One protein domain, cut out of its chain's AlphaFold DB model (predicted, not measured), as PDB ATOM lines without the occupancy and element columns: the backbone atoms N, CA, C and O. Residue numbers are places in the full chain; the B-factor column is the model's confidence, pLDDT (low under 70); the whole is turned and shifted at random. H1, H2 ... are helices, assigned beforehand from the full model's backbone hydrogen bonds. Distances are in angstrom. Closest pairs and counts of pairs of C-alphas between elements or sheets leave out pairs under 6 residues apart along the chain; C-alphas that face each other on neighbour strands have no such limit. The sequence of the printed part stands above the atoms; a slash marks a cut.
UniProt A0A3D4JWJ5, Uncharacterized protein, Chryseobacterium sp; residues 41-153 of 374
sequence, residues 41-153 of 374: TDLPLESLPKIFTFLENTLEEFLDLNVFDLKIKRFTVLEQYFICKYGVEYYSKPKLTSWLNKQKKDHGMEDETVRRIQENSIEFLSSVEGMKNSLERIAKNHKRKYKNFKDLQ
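AT A GLANCE: This is residues 41 to 153 of the 374 residues of an uncharacterized protein of Chryseobacterium sp (UniProt A0A3D4JWJ5). One long kinked helix, H5, runs nearly the full length of this elongated, all-helix domain; H3 packs across its second half with H1 beyond, and H4 packs on its first residues. The printed part has 113 residues with five named helices, H1 to H5, is compact with a radius of gyration of 15.4 A, and spans 50 by 26 by 24 A.

HOW THE PARTS SIT: H5, residues 111 to 146, kinks by 41 degrees near residue 124. Its residues 125 to 139 touch H3, residues 77 to 90, at a steep tilt of 40 degrees; the closest C-alphas, Cys 84 and Lys 132, are 5.0 A apart. H1, residues 47 to 60, touches H3, closest at C-alphas 51 and 83, 5.7 A. H2, residues 65 to 72, only just touches H5, with 3 C-alpha pairs within 8 A, closest at 65 and 124. H4, residues 93 to 107, touches H5, closest at C-alphas 100 and 114, 6.4 A. O i to N i+4 pairs are within hydrogen-bond range throughout H1 to H4, and 29 of 32 in H5.

IN THESE COORDINATES: H5 measures 49.4 A from first to last C-alpha, ending at C-alpha 146 (-49.765, 62.825, -50.466); H1 begins at C-alpha 47 (-40.766, 45.025, -46.236).

THE WHOLE: No cut; residues 151 to 153 are under 70.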
ATOM      1  N   THR A  41     -45.300  51.110 -39.372       87.25
ATOM      2  CA  THR A  41     -46.646  50.926 -39.932       87.25
ATOM      3  C   THR A  41     -46.850  51.633 -41.273       87.25
ATOM      4  O   THR A  41     -47.802  51.317 -41.980       87.25
ATOM      5  N   ASP A  42     -45.960  52.557 -41.645       88.06
ATOM      6  CA  ASP A  42     -45.948  53.180 -42.966       88.06
ATOM      7  C   ASP A  42     -45.396  52.233 -44.056       88.06
ATOM      8  O   ASP A  42     -45.598  52.488 -45.246       88.06
ATOM      9  N   LEU A  43     -44.699  51.153 -43.674       88.44
ATOM     10  CA  LEU A  43     -44.175  50.147 -44.598       88.44
ATOM     11  C   LEU A  43     -45.206  49.051 -44.909       88.44
ATOM     12  O   LEU A  43     -45.980  48.653 -44.034       88.44
ATOM     13  N   PRO A  44     -45.150  48.459 -46.115       88.12
ATOM     14  CA  PRO A  44     -45.762  47.160 -46.365       88.12
ATOM     15  C   PRO A  44     -45.197  46.095 -45.411       88.12
ATOM     16  O   PRO A  44     -44.001  46.089 -45.107       88.12
ATOM     17  N   LEU A  45     -46.034  45.162 -44.949       86.81
ATOM     18  CA  LEU A  45     -45.618  44.132 -43.984       86.81
ATOM     19  C   LEU A  45     -44.466  43.272 -44.522       86.81
ATOM     20  O   LEU A  45     -43.547  42.916 -43.783       86.81
ATOM     21  N   GLU A  46     -44.474  42.989 -45.822       89.44
ATOM     22  CA  GLU A  46     -43.433  42.246 -46.528       89.44
ATOM     23  C   GLU A  46     -42.074  42.959 -46.580       89.44
ATOM     24  O   GLU A  46     -41.067  42.325 -46.907       89.44
ATOM     25  N   SER A  47     -42.012  44.256 -46.268       91.00
ATOM     26  CA  SER A  47     -40.766  45.025 -46.236       91.00
ATOM     27  C   SER A  47     -39.979  44.824 -44.943       91.00
ATOM     28  O   SER A  47     -38.750  44.883 -44.976       91.00
ATOM     29  N   LEU A  48     -40.642  44.528 -43.815       91.31
ATOM     30  CA  LEU A  48     -39.962  44.391 -42.519       91.31
ATOM     31  C   LEU A  48     -38.884  43.295 -42.534       91.31
ATOM     32  O   LEU A  48     -37.736  43.609 -42.211       91.31
ATOM     33  N   PRO A  49     -39.162  42.048 -42.977       94.12
ATOM     34  CA  PRO A  49     -38.127  41.018 -43.026       94.12
ATOM     35  C   PRO A  49     -36.978  41.405 -43.962       94.12
ATOM     36  O   PRO A  49     -35.820  41.164 -43.641       94.12
ATOM     37  N   LYS A  50     -37.277  42.065 -45.092       94.50
ATOM     38  CA  LYS A  50     -36.254  42.486 -46.062       94.50
ATOM     39  C   LYS A  50     -35.273  43.490 -45.456       94.50
ATOM     40  O   LYS A  50     -34.074  43.363 -45.691       94.50
ATOM     41  N   ILE A  51     -35.777  44.463 -44.693       94.88
ATOM     42  CA  ILE A  51     -34.968  45.488 -44.017       94.88
ATOM     43  C   ILE A  51     -34.037  44.834 -43.002       94.88
ATOM     44  O   ILE A  51     -32.828  45.059 -43.043       94.88
ATOM     45  N   PHE A  52     -34.575  43.991 -42.118       94.88
ATOM     46  CA  PHE A  52     -33.757  43.372 -41.082       94.88
ATOM     47  C   PHE A  52     -32.744  42.403 -41.683       94.88
ATOM     48  O   PHE A  52     -31.562  42.566 -41.411       94.88
ATOM     49  N   THR A  53     -33.137  41.516 -42.605       95.88
ATOM     50  CA  THR A  53     -32.193  40.644 -43.328       95.88
ATOM     51  C   THR A  53     -31.104  41.437 -44.059       95.88
ATOM     52  O   THR A  53     -29.966  40.988 -44.159       95.88
ATOM     53  N   PHE A  54     -31.406  42.628 -44.580       96.19
ATOM     54  CA  PHE A  54     -30.390  43.481 -45.194       96.19
ATOM     55  C   PHE A  54     -29.350  43.986 -44.191       96.19
ATOM     56  O   PHE A  54     -28.153  43.940 -44.479       96.19
ATOM     57  N   LEU A  55     -29.792  44.424 -43.013       95.88
ATOM     58  CA  LEU A  55     -28.897  44.781 -41.913       95.88
ATOM     59  C   LEU A  55     -28.075  43.564 -41.463       95.88
ATOM     60  O   LEU A  55     -26.885  43.687 -41.179       95.88
ATOM     61  N   GLU A  56     -28.652  42.364 -41.477       92.88
ATOM     62  CA  GLU A  56     -27.875  41.163 -41.161       92.88
ATOM     63  C   GLU A  56     -26.703  40.973 -42.121       92.88
ATOM     64  O   GLU A  56     -25.543  40.946 -41.702       92.88
ATOM     65  N   ASN A  57     -27.007  40.984 -43.418       94.25
ATOM     66  CA  ASN A  57     -26.008  40.848 -44.470       94.25
ATOM     67  C   ASN A  57     -24.955  41.968 -44.427       94.25
ATOM     68  O   ASN A  57     -23.782  41.710 -44.653       94.25
ATOM     69  N   THR A  58     -25.350  43.204 -44.102       95.00
ATOM     70  CA  THR A  58     -24.421  44.349 -44.033       95.00
ATOM     71  C   THR A  58     -23.347  44.135 -42.962       95.00
ATOM     72  O   THR A  58     -22.180  44.467 -43.168       95.00
ATOM     73  N   LEU A  59     -23.716  43.552 -41.817       91.88
ATOM     74  CA  LEU A  59     -22.762  43.237 -40.754       91.88
ATOM     75  C   LEU A  59     -21.881  42.034 -41.105       91.88
ATOM     76  O   LEU A  59     -20.690  42.050 -40.798       91.88
ATOM     77  N   GLU A  60     -22.447  41.012 -41.755       90.25
ATOM     78  CA  GLU A  60     -21.682  39.866 -42.276       90.25
ATOM     79  C   GLU A  60     -20.654  40.297 -43.333       90.25
ATOM     80  O   GLU A  60     -19.589  39.696 -43.451       90.25
ATOM     81  N   GLU A  61     -20.930  41.394 -44.033       92.69
ATOM     82  CA  GLU A  61     -20.027  42.052 -44.980       92.69
ATOM     83  C   GLU A  61     -19.131  43.106 -44.319       92.69
ATOM     84  O   GLU A  61     -18.593  43.996 -44.974       92.69
ATOM     85  N   PHE A  62     -18.939  42.991 -43.005       93.69
ATOM     86  CA  PHE A  62     -18.032  43.810 -42.208       93.69
ATOM     87  C   PHE A  62     -18.333  45.312 -42.249       93.69
ATOM     88  O   PHE A  62     -17.414  46.117 -42.099       93.69
ATOM     89  N   LEU A  63     -19.599  45.698 -42.446       93.88
ATOM     90  CA  LEU A  63     -20.013  47.096 -42.597       93.88
ATOM     91  C   LEU A  63     -19.274  47.815 -43.742       93.88
ATOM     92  O   LEU A  63     -18.992  49.008 -43.649       93.88
ATOM     93  N   ASP A  64     -18.927  47.090 -44.809       90.62
ATOM     94  CA  ASP A  64     -18.304  47.679 -45.991       90.62
ATOM     95  C   ASP A  64     -19.273  48.658 -46.675       90.62
ATOM     96  O   ASP A  64     -20.323  48.272 -47.201       90.62
ATOM     97  N   LEU A  65     -18.914  49.944 -46.654       88.44
ATOM     98  CA  LEU A  65     -19.755  51.020 -47.173       88.44
ATOM     99  C   LEU A  65     -19.991  50.897 -48.686       88.44
ATOM    100  O   LEU A  65     -21.096  51.166 -49.150       88.44
ATOM    101  N   ASN A  66     -19.003  50.424 -49.453       86.06
ATOM    102  CA  ASN A  66     -19.160  50.264 -50.901       86.06
ATOM    103  C   ASN A  66     -20.183  49.169 -51.215       86.06
ATOM    104  O   ASN A  66     -21.013  49.311 -52.116       86.06
ATOM    105  N   VAL A  67     -20.134  48.068 -50.460       90.06
ATOM    106  CA  VAL A  67     -21.092  46.971 -50.615       90.06
ATOM    107  C   VAL A  67     -22.496  47.411 -50.188       90.06
ATOM    108  O   VAL A  67     -23.467  47.121 -50.895       90.06
ATOM    109  N   PHE A  68     -22.607  48.156 -49.087       92.50
ATOM    110  CA  PHE A  68     -23.867  48.745 -48.632       92.50
ATOM    111  C   PHE A  68     -24.490  49.657 -49.700       92.50
ATOM    112  O   PHE A  68     -25.634  49.426 -50.103       92.50
ATOM    113  N   ASP A  69     -23.725  50.620 -50.223       87.62
ATOM    114  CA  ASP A  69     -24.176  51.599 -51.220       87.62
ATOM    115  C   ASP A  69     -24.643  50.941 -52.523       87.62
ATOM    116  O   ASP A  69     -25.598  51.396 -53.158       87.62
ATOM    117  N   LEU A  70     -24.004  49.845 -52.937       87.00
ATOM    118  CA  LEU A  70     -24.426  49.088 -54.114       87.00
ATOM    119  C   LEU A  70     -25.757  48.374 -53.886       87.00
ATOM    120  O   LEU A  70     -26.627  48.378 -54.761       87.00
ATOM    121  N   LYS A  71     -25.933  47.750 -52.719       91.56
ATOM    122  CA  LYS A  71     -27.090  46.887 -52.469       91.56
ATOM    123  C   LYS A  71     -28.319  47.637 -51.963       91.56
ATOM    124  O   LYS A  71     -29.427  47.148 -52.180       91.56
ATOM    125  N   ILE A  72     -28.165  48.800 -51.325       91.94
ATOM    126  CA  ILE A  72     -29.294  49.578 -50.789       91.94
ATOM    127  C   ILE A  72     -30.205  50.143 -51.895       91.94
ATOM    128  O   ILE A  72     -31.410  50.288 -51.695       91.94
ATOM    129  N   LYS A  73     -29.675  50.349 -53.108       88.06
ATOM    130  CA  LYS A  73     -30.402  50.910 -54.267       88.06
ATOM    131  C   LYS A  73     -31.603  50.079 -54.732       88.06
ATOM    132  O   LYS A  73     -32.467  50.585 -55.442       88.06
ATOM    133  N   ARG A  74     -31.678  48.799 -54.347       89.00
ATOM    134  CA  ARG A  74     -32.808  47.912 -54.689       89.00
ATOM    135  C   ARG A  74     -34.061  48.160 -53.843       89.00
ATOM    136  O   ARG A  74     -35.109  47.598 -54.147       89.00
ATOM    137  N   PHE A  75     -33.935  48.931 -52.767       91.31
ATOM    138  CA  PHE A  75     -35.016  49.217 -51.834       91.31
ATOM    139  C   PHE A  75     -35.747  50.501 -52.216       91.31
ATOM    140  O   PHE A  75     -35.180  51.405 -52.836       91.31
ATOM    141  N   THR A  76     -37.010  50.591 -51.824       89.88
ATOM    142  CA  THR A  76     -37.804  51.823 -51.913       89.88
ATOM    143  C   THR A  76     -37.252  52.901 -50.983       89.88
ATOM    144  O   THR A  76     -36.574  52.593 -50.004       89.88
ATOM    145  N   VAL A  77     -37.580  54.174 -51.224       88.50
ATOM    146  CA  VAL A  77     -37.117  55.294 -50.374       88.50
ATOM    147  C   VAL A  77     -37.433  55.064 -48.892       88.50
ATOM    148  O   VAL A  77     -36.601  55.329 -48.025       88.50
ATOM    149  N   LEU A  78     -38.629  54.546 -48.592       90.69
ATOM    150  CA  LEU A  78     -39.051  54.307 -47.214       90.69
ATOM    151  C   LEU A  78     -38.299  53.127 -46.583       90.69
ATOM    152  O   LEU A  78     -37.868  53.222 -45.437       90.69
ATOM    153  N   GLU A  79     -38.087  52.043 -47.329       93.44
ATOM    154  CA  GLU A  79     -37.259  50.923 -46.870       93.44
ATOM    155  C   GLU A  79     -35.814  51.364 -46.613       93.44
ATOM    156  O   GLU A  79     -35.263  51.022 -45.571       93.44
ATOM    157  N   GLN A  80     -35.223  52.167 -47.504       93.88
ATOM    158  CA  GLN A  80     -33.883  52.723 -47.302       93.88
ATOM    159  C   GLN A  80     -33.820  53.587 -46.047       93.88
ATOM    160  O   GLN A  80     -32.886  53.441 -45.266       93.88
ATOM    161  N   TYR A  81     -34.823  54.441 -45.810       94.06
ATOM    162  CA  TYR A  81     -34.880  55.246 -44.589       94.06
ATOM    163  C   TYR A  81     -34.818  54.357 -43.346       94.06
ATOM    164  O   TYR A  81     -34.017  54.616 -42.449       94.06
ATOM    165  N   PHE A  82     -35.626  53.296 -43.292       95.69
ATOM    166  CA  PHE A  82     -35.635  52.394 -42.143       95.69
ATOM    167  C   PHE A  82     -34.359  51.555 -42.037       95.69
ATOM    168  O   PHE A  82     -33.859  51.386 -40.927       95.69
ATOM    169  N   ILE A  83     -33.779  51.112 -43.155       96.25
ATOM    170  CA  ILE A  83     -32.446  50.494 -43.179       96.25
ATOM    171  C   ILE A  83     -31.422  51.442 -42.550       96.25
ATOM    172  O   ILE A  83     -30.725  51.051 -41.621       96.25
ATOM    173  N   CYS A  84     -31.354  52.702 -42.985       95.94
ATOM    174  CA  CYS A  84     -30.395  53.661 -42.444       95.94
ATOM    175  C   CYS A  84     -30.682  53.991 -40.970       95.94
ATOM    176  O   CYS A  84     -29.762  54.020 -40.157       95.94
ATOM    177  N   LYS A  85     -31.956  54.178 -40.599       95.94
ATOM    178  CA  LYS A  85     -32.386  54.460 -39.219       95.94
ATOM    179  C   LYS A  85     -31.938  53.361 -38.259       95.94
ATOM    180  O   LYS A  85     -31.289  53.655 -37.257       95.94
ATOM    181  N   TYR A  86     -32.258  52.109 -38.573       95.75
ATOM    182  CA  TYR A  86     -31.884  50.978 -37.730       95.75
ATOM    183  C   TYR A  86     -30.407  50.614 -37.864       95.75
ATOM    184  O   TYR A  86     -29.820  50.162 -36.891       95.75
ATOM    185  N   GLY A  87     -29.772  50.869 -39.010       95.25
ATOM    186  CA  GLY A  87     -28.329  50.710 -39.183       95.25
ATOM    187  C   GLY A  87     -27.535  51.621 -38.246       95.25
ATOM    188  O   GLY A  87     -26.671  51.143 -37.513       95.25
ATOM    189  N   VAL A  88     -27.876  52.913 -38.187       94.62
ATOM    190  CA  VAL A  88     -27.267  53.851 -37.225       94.62
ATOM    191  C   VAL A  88     -27.492  53.385 -35.790       94.62
ATOM    192  O   VAL A  88     -26.576  53.411 -34.966       94.62
ATOM    193  N   GLU A  89     -28.710  52.950 -35.477       92.75
ATOM    194  CA  GLU A  89     -29.052  52.526 -34.128       92.75
ATOM    195  C   GLU A  89     -28.294  51.253 -33.715       92.75
ATOM    196  O   GLU A  89     -27.650  51.225 -32.661       92.75
ATOM    197  N   TYR A  90     -28.356  50.198 -34.528       90.12
ATOM    198  CA  TYR A  90     -27.799  48.880 -34.226       90.12
ATOM    199  C   TYR A  90     -26.279  48.847 -34.288       90.12
ATOM    200  O   TYR A  90     -25.662  48.183 -33.455       90.12
ATOM    201  N   TYR A  91     -25.670  49.588 -35.212       94.44
ATOM    202  CA  TYR A  91     -24.214  49.645 -35.325       94.44
ATOM    203  C   TYR A  91     -23.593  50.783 -34.523       94.44
ATOM    204  O   TYR A  91     -22.382  50.981 -34.587       94.44
ATOM    205  N   SER A  92     -24.386  51.510 -33.727       92.12
ATOM    206  CA  SER A  92     -23.858  52.485 -32.775       92.12
ATOM    207  C   SER A  92     -22.767  51.859 -31.903       92.12
ATOM    208  O   SER A  92     -22.873  50.712 -31.456       92.12
ATOM    209  N   LYS A  93     -21.709  52.630 -31.629       89.56
ATOM    210  CA  LYS A  93     -20.512  52.145 -30.926       89.56
ATOM    211  C   LYS A  93     -20.820  51.312 -29.667       89.56
ATOM    212  O   LYS A  93     -20.222  50.242 -29.539       89.56
ATOM    213  N   PRO A  94     -21.738  51.710 -28.760       90.44
ATOM    214  CA  PRO A  94     -22.058  50.903 -27.583       90.44
ATOM    215  C   PRO A  94     -22.688  49.546 -27.933       90.44
ATOM    216  O   PRO A  94     -22.234  48.516 -27.428       90.44
ATOM    217  N   LYS A  95     -23.701  49.527 -28.816       90.19
ATOM    218  CA  LYS A  95     -24.424  48.300 -29.191       90.19
ATOM    219  C   LYS A  95     -23.525  47.345 -29.975       90.19
ATOM    220  O   LYS A  95     -23.449  46.165 -29.635       90.19
ATOM    221  N   LEU A  96     -22.775  47.868 -30.945       92.50
ATOM    222  CA  LEU A  96     -21.849  47.087 -31.759       92.50
ATOM    223  C   LEU A  96     -20.727  46.472 -30.915       92.50
ATOM    224  O   LEU A  96     -20.449  45.283 -31.036       92.50
ATOM    225  N   THR A  97     -20.123  47.247 -30.009       90.00
ATOM    226  CA  THR A  97     -19.055  46.745 -29.123       90.00
ATOM    227  C   THR A  97     -19.569  45.641 -28.203       90.00
ATOM    228  O   THR A  97     -18.922  44.606 -28.050       90.00
ATOM    229  N   SER A  98     -20.750  45.838 -27.609       90.69
ATOM    230  CA  SER A  98     -21.393  44.825 -26.767       90.69
ATOM    231  C   SER A  98     -21.645  43.527 -27.542       90.69
ATOM    232  O   SER A  98     -21.295  42.443 -27.066       90.69
ATOM    233  N   TRP A  99     -22.175  43.635 -28.764       90.31
ATOM    234  CA  TRP A  99     -22.426  42.489 -29.630       90.31
ATOM    235  C   TRP A  99     -21.134  41.765 -30.030       90.31
ATOM    236  O   TRP A  99     -21.050  40.551 -29.850       90.31
ATOM    237  N   LEU A 100     -20.105  42.485 -30.487       92.00
ATOM    238  CA  LEU A 100     -18.815  41.903 -30.883       92.00
ATOM    239  C   LEU A 100     -18.135  41.165 -29.723       92.00
ATOM    240  O   LEU A 100     -17.662  40.044 -29.899       92.00
ATOM    241  N   ASN A 101     -18.150  41.743 -28.518       90.19
ATOM    242  CA  ASN A 101     -17.602  41.096 -27.323       90.19
ATOM    243  C   ASN A 101     -18.327  39.784 -27.003       90.19
ATOM    244  O   ASN A 101     -17.691  38.792 -26.642       90.19
ATOM    245  N   LYS A 102     -19.655  39.764 -27.166       90.62
ATOM    246  CA  LYS A 102     -20.454  38.550 -27.007       90.62
ATOM    247  C   LYS A 102     -20.109  37.509 -28.074       90.62
ATOM    248  O   LYS A 102     -19.887  36.358 -27.726       90.62
ATOM    249  N   GLN A 103     -19.989  37.900 -29.344       88.56
ATOM    250  CA  GLN A 103     -19.605  36.979 -30.424       88.56
ATOM    251  C   GLN A 103     -18.209  36.382 -30.214       88.56
ATOM    252  O   GLN A 103     -18.008  35.185 -30.415       88.56
ATOM    253  N   LYS A 104     -17.250  37.192 -29.756       90.00
ATOM    254  CA  LYS A 104     -15.908  36.724 -29.401       90.00
ATOM    255  C   LYS A 104     -15.953  35.690 -28.272       90.00
ATOM    256  O   LYS A 104     -15.320  34.646 -28.381       90.00
ATOM    257  N   LYS A 105     -16.731  35.954 -27.217       89.62
ATOM    258  CA  LYS A 105     -16.859  35.065 -26.052       89.62
ATOM    259  C   LYS A 105     -17.608  33.767 -26.362       89.62
ATOM    260  O   LYS A 105     -17.149  32.698 -25.974       89.62
ATOM    261  N   ASP A 106     -18.753  33.867 -27.026       90.44
ATOM    262  CA  ASP A 106     -19.699  32.757 -27.172       90.44
ATOM    263  C   ASP A 106     -19.404  31.903 -28.417       90.44
ATOM    264  O   ASP A 106     -19.788  30.734 -28.480       90.44
ATOM    265  N   HIS A 107     -18.729  32.476 -29.420       85.06
ATOM    266  CA  HIS A 107     -18.555  31.855 -30.737       85.06
ATOM    267  C   HIS A 107     -17.123  31.913 -31.279       85.06
ATOM    268  O   HIS A 107     -16.897  31.484 -32.409       85.06
ATOM    269  N   GLY A 108     -16.162  32.421 -30.501       88.00
ATOM    270  CA  GLY A 108     -14.754  32.442 -30.898       88.00
ATOM    271  C   GLY A 108     -14.482  33.284 -32.145       88.00
ATOM    272  O   GLY A 108     -13.615  32.927 -32.935       88.00
ATOM    273  N   MET A 109     -15.240  34.369 -32.353       90.00
ATOM    274  CA  MET A 109     -14.997  35.299 -33.462       90.00
ATOM    275  C   MET A 109     -13.550  35.817 -33.424       90.00
ATOM    276  O   MET A 109     -13.079  36.266 -32.379       90.00
ATOM    277  N   GLU A 110     -12.870  35.761 -34.571       91.69
ATOM    278  CA  GLU A 110     -11.467  36.158 -34.701       91.69
ATOM    279  C   GLU A 110     -11.256  37.653 -34.432       91.69
ATOM    280  O   GLU A 110     -12.042  38.500 -34.869       91.69
ATOM    281  N   ASP A 111     -10.137  37.984 -33.784       89.75
ATOM    282  CA  ASP A 111      -9.777  39.364 -33.438       89.75
ATOM    283  C   ASP A 111      -9.653  40.267 -34.665       89.75
ATOM    284  O   ASP A 111     -10.056  41.429 -34.617       89.75
ATOM    285  N   GLU A 112      -9.178  39.725 -35.787       91.56
ATOM    286  CA  GLU A 112      -9.076  40.474 -37.039       91.56
ATOM    287  C   GLU A 112     -10.453  40.850 -37.602       91.56
ATOM    288  O   GLU A 112     -10.655  41.970 -38.069       91.56
ATOM    289  N   THR A 113     -11.437  39.953 -37.484       91.06
ATOM    290  CA  THR A 113     -12.821  40.238 -37.892       91.06
ATOM    291  C   THR A 113     -13.430  41.334 -37.020       91.06
ATOM    292  O   THR A 113     -14.031  42.277 -37.536       91.06
ATOM    293  N   VAL A 114     -13.243  41.243 -35.698       90.56
ATOM    294  CA  VAL A 114     -13.717  42.259 -34.743       90.56
ATOM    295  C   VAL A 114     -13.104  43.621 -35.059       90.56
ATOM    296  O   VAL A 114     -13.830  44.613 -35.150       90.56
ATOM    297  N   ARG A 115     -11.783  43.659 -35.265       90.62
ATOM    298  CA  ARG A 115     -11.038  44.877 -35.588       90.62
ATOM    299  C   ARG A 115     -11.551  45.514 -36.876       90.62
ATOM    300  O   ARG A 115     -11.885  46.696 -36.866       90.62
ATOM    301  N   ARG A 116     -11.711  44.727 -37.944       91.69
ATOM    302  CA  ARG A 116     -12.213  45.212 -39.238       91.69
ATOM    303  C   ARG A 116     -13.614  45.819 -39.133       91.69
ATOM    304  O   ARG A 116     -13.847  46.902 -39.660       91.69
ATOM    305  N   ILE A 117     -14.536  45.163 -38.421       93.69
ATOM    306  CA  ILE A 117     -15.894  45.692 -38.201       93.69
ATOM    307  C   ILE A 117     -15.839  47.019 -37.430       93.69
ATOM    308  O   ILE A 117     -16.546  47.964 -37.776       93.69
ATOM    309  N   GLN A 118     -15.002  47.112 -36.392       90.81
ATOM    310  CA  GLN A 118     -14.860  48.336 -35.603       90.81
ATOM    311  C   GLN A 118     -14.285  49.493 -36.423       90.81
ATOM    312  O   GLN A 118     -14.821  50.598 -36.349       90.81
ATOM    313  N   GLU A 119     -13.239  49.242 -37.211       89.50
ATOM    314  CA  GLU A 119     -12.622  50.231 -38.101       89.50
ATOM    315  C   GLU A 119     -13.639  50.752 -39.130       89.50
ATOM    316  O   GLU A 119     -13.874  51.961 -39.205       89.50
ATOM    317  N   ASN A 120     -14.338  49.849 -39.826       90.94
ATOM    318  CA  ASN A 120     -15.340  50.205 -40.833       90.94
ATOM    319  C   ASN A 120     -16.561  50.929 -40.241       90.94
ATOM    320  O   ASN A 120     -17.147  51.798 -40.889       90.94
ATOM    321  N   SER A 121     -16.942  50.613 -38.996       92.56
ATOM    322  CA  SER A 121     -18.142  51.181 -38.364       92.56
ATOM    323  C   SER A 121     -18.113  52.705 -38.254       92.56
ATOM    324  O   SER A 121     -19.162  53.340 -38.321       92.56
ATOM    325  N   ILE A 122     -16.930  53.309 -38.109       87.75
ATOM    326  CA  ILE A 122     -16.793  54.759 -37.950       87.75
ATOM    327  C   ILE A 122     -17.219  55.468 -39.240       87.75
ATOM    328  O   ILE A 122     -18.071  56.361 -39.212       87.75
ATOM    329  N   GLU A 123     -16.652  55.048 -40.370       83.00
ATOM    330  CA  GLU A 123     -16.976  55.603 -41.684       83.00
ATOM    331  C   GLU A 123     -18.421  55.278 -42.075       83.00
ATOM    332  O   GLU A 123     -19.160  56.179 -42.492       83.00
ATOM    333  N   PHE A 124     -18.847  54.031 -41.844       90.25
ATOM    334  CA  PHE A 124     -20.212  53.575 -42.085       90.25
ATOM    335  C   PHE A 124     -21.233  54.460 -41.362       90.25
ATOM    336  O   PHE A 124     -22.114  55.030 -42.001       90.25
ATOM    337  N   LEU A 125     -21.098  54.638 -40.042       91.56
ATOM    338  CA  LEU A 125     -22.046  55.425 -39.249       91.56
ATOM    339  C   LEU A 125     -22.115  56.876 -39.720       91.56
ATOM    340  O   LEU A 125     -23.211  57.422 -39.829       91.56
ATOM    341  N   SER A 126     -20.969  57.489 -40.030       85.00
ATOM    342  CA  SER A 126     -20.938  58.878 -40.503       85.00
ATOM    343  C   SER A 126     -21.688  59.060 -41.828       85.00
ATOM    344  O   SER A 126     -22.396  60.050 -42.011       85.00
ATOM    345  N   SER A 127     -21.580  58.085 -42.735       85.06
ATOM    346  CA  SER A 127     -22.198  58.140 -44.061       85.06
ATOM    347  C   SER A 127     -23.681  57.770 -44.012       85.06
ATOM    348  O   SER A 127     -24.519  58.487 -44.563       85.06
ATOM    349  N   VAL A 128     -24.031  56.706 -43.284       92.00
ATOM    350  CA  VAL A 128     -25.417  56.232 -43.154       92.00
ATOM    351  C   VAL A 128     -26.283  57.202 -42.349       92.00
ATOM    352  O   VAL A 128     -27.462  57.349 -42.661       92.00
ATOM    353  N   GLU A 129     -25.727  57.924 -41.374       92.38
ATOM    354  CA  GLU A 129     -26.449  58.981 -40.651       92.38
ATOM    355  C   GLU A 129     -26.863  60.132 -41.581       92.38
ATOM    356  O   GLU A 129     -28.010  60.581 -41.551       92.38
ATOM    357  N   GLY A 130     -25.962  60.572 -42.462       88.56
ATOM    358  CA  GLY A 130     -26.279  61.585 -43.467       88.56
ATOM    359  C   GLY A 130     -27.343  61.111 -44.463       88.56
ATOM    360  O   GLY A 130     -28.308  61.831 -44.740       88.56
ATOM    361  N   MET A 131     -27.227  59.863 -44.931       91.31
ATOM    362  CA  MET A 131     -28.231  59.229 -45.792       91.31
ATOM    363  C   MET A 131     -29.596  59.131 -45.107       91.31
ATOM    364  O   MET A 131     -30.609  59.507 -45.698       91.31
ATOM    365  N   LYS A 132     -29.625  58.714 -43.835       94.19
ATOM    366  CA  LYS A 132     -30.838  58.655 -43.011       94.19
ATOM    367  C   LYS A 132     -31.543  60.010 -42.976       94.19
ATOM    368  O   LYS A 132     -32.747  60.064 -43.216       94.19
ATOM    369  N   ASN A 133     -30.811  61.087 -42.698       92.06
ATOM    370  CA  ASN A 133     -31.380  62.431 -42.568       92.06
ATOM    371  C   ASN A 133     -31.970  62.937 -43.896       92.06
ATOM    372  O   ASN A 133     -33.071  63.492 -43.906       92.06
ATOM    373  N   SER A 134     -31.290  62.684 -45.018       90.44
ATOM    374  CA  SER A 134     -31.803  62.983 -46.364       90.44
ATOM    375  C   SER A 134     -33.099  62.219 -46.663       90.44
ATOM    376  O   SER A 134     -34.139  62.813 -46.967       90.44
ATOM    377  N   LEU A 135     -33.077  60.893 -46.490       91.31
ATOM    378  CA  LEU A 135     -34.228  60.025 -46.742       91.31
ATOM    379  C   LEU A 135     -35.417  60.367 -45.839       91.31
ATOM    380  O   LEU A 135     -36.561  60.370 -46.297       91.31
ATOM    381  N   GLU A 136     -35.161  60.726 -44.579       92.56
ATOM    382  CA  GLU A 136     -36.188  61.188 -43.649       92.56
ATOM    383  C   GLU A 136     -36.883  62.453 -44.161       92.56
ATOM    384  O   GLU A 136     -38.115  62.528 -44.157       92.56
ATOM    385  N   ARG A 137     -36.118  63.446 -44.636       90.62
ATOM    386  CA  ARG A 137     -36.682  64.682 -45.198       90.62
ATOM    387  C   ARG A 137     -37.529  64.395 -46.429       90.62
ATOM    388  O   ARG A 137     -38.634  64.935 -46.529       90.62
ATOM    389  N   ILE A 138     -37.057  63.533 -47.328       88.31
ATOM    390  CA  ILE A 138     -37.793  63.123 -48.533       88.31
ATOM    391  C   ILE A 138     -39.110  62.448 -48.138       88.31
ATOM    392  O   ILE A 138     -40.183  62.885 -48.566       88.31
ATOM    393  N   ALA A 139     -39.049  61.435 -47.274       89.38
ATOM    394  CA  ALA A 139     -40.209  60.663 -46.848       89.38
ATOM    395  C   ALA A 139     -41.226  61.520 -46.073       89.38
ATOM    396  O   ALA A 139     -42.419  61.473 -46.382       89.38
ATOM    397  N   LYS A 140     -40.789  62.379 -45.139       90.69
ATOM    398  CA  LYS A 140     -41.681  63.317 -44.425       90.69
ATOM    399  C   LYS A 140     -42.331  64.317 -45.375       90.69
ATOM    400  O   LYS A 140     -43.537  64.555 -45.289       90.69
ATOM    401  N   ASN A 141     -41.562  64.888 -46.306       87.19
ATOM    402  CA  ASN A 141     -42.096  65.804 -47.313       87.19
ATOM    403  C   ASN A 141     -43.148  65.131 -48.200       87.19
ATOM    404  O   ASN A 141     -44.150  65.768 -48.535       87.19
ATOM    405  N   HIS A 142     -42.932  63.868 -48.565       86.44
ATOM    406  CA  HIS A 142     -43.876  63.085 -49.352       86.44
ATOM    407  C   HIS A 142     -45.145  62.761 -48.554       86.44
ATOM    408  O   HIS A 142     -46.241  63.113 -48.996       86.44
ATOM    409  N   LYS A 143     -45.007  62.211 -47.335       88.06
ATOM    410  CA  LYS A 143     -46.130  61.923 -46.422       88.06
ATOM    411  C   LYS A 143     -46.989  63.164 -46.188       88.06
ATOM    412  O   LYS A 143     -48.212  63.085 -46.237       88.06
ATOM    413  N   ARG A 144     -46.366  64.339 -46.037       86.06
ATOM    414  CA  ARG A 144     -47.071  65.626 -45.923       86.06
ATOM    415  C   ARG A 144     -47.963  65.935 -47.123       86.06
ATOM    416  O   ARG A 144     -49.074  66.422 -46.944       86.06
ATOM    417  N   LYS A 145     -47.435  65.744 -48.335       84.31
ATOM    418  CA  LYS A 145     -48.085  66.155 -49.589       84.31
ATOM    419  C   LYS A 145     -49.178  65.173 -50.006       84.31
ATOM    420  O   LYS A 145     -50.244  65.616 -50.418       84.31
ATOM    421  N   TYR A 146     -48.929  63.872 -49.865       83.19
ATOM    422  CA  TYR A 146     -49.765  62.825 -50.466       83.19
ATOM    423  C   TYR A 146     -50.454  61.906 -49.447       83.19
ATOM    424  O   TYR A 146     -51.320  61.116 -49.819       83.19
ATOM    425  N   LYS A 147     -50.121  62.019 -48.151       81.50
ATOM    426  CA  LYS A 147     -50.687  61.241 -47.026       81.50
ATOM    427  C   LYS A 147     -50.508  59.717 -47.104       81.50
ATOM    428  O   LYS A 147     -50.994  59.014 -46.227       81.50
ATOM    429  N   ASN A 148     -49.827  59.202 -48.121       80.19
ATOM    430  CA  ASN A 148     -49.474  57.794 -48.284       80.19
ATOM    431  C   ASN A 148     -48.137  57.679 -49.046       80.19
ATOM    432  O   ASN A 148     -47.587  58.698 -49.461       80.19
ATOM    433  N   PHE A 149     -47.625  56.455 -49.205       81.56
ATOM    434  CA  PHE A 149     -46.326  56.158 -49.826       81.56
ATOM    435  C   PHE A 149     -46.431  55.377 -51.144       81.56
ATOM    436  O   PHE A 149     -45.431  54.829 -51.604       81.56
ATOM    437  N   LYS A 150     -47.622  55.286 -51.758       71.81
ATOM    438  CA  LYS A 150     -47.828  54.471 -52.973       71.81
ATOM    439  C   LYS A 150     -46.906  54.893 -54.118       71.81
ATOM    440  O   LYS A 150     -46.358  54.040 -54.805       71.81
ATOM    441  N   ASP A 151     -46.657  56.191 -54.246       67.19
ATOM    442  CA  ASP A 151     -45.827  56.756 -55.313       67.19
ATOM    443  C   ASP A 151     -44.315  56.692 -55.003       67.19
ATOM    444  O   ASP A 151     -43.489  57.074 -55.828       67.19
ATOM    445  N   LEU A 152     -43.933  56.190 -53.818       69.38
ATOM    446  CA  LEU A 152     -42.544  55.946 -53.405       69.38
ATOM    447  C   LEU A 152     -42.143  54.463 -53.486       69.38
ATOM    448  O   LEU A 152     -41.084  54.089 -52.985       69.38
ATOM    449  N   GLN A 153     -42.961  53.614 -54.119       61.41
ATOM    450  CA  GLN A 153     -42.732  52.164 -54.206       61.41
ATOM    451  C   GLN A 153     -41.680  51.735 -55.241       61.41
ATOM    452  O   GLN A 153     -41.446  50.540 -55.421       61.41
TER     453      GLN A 153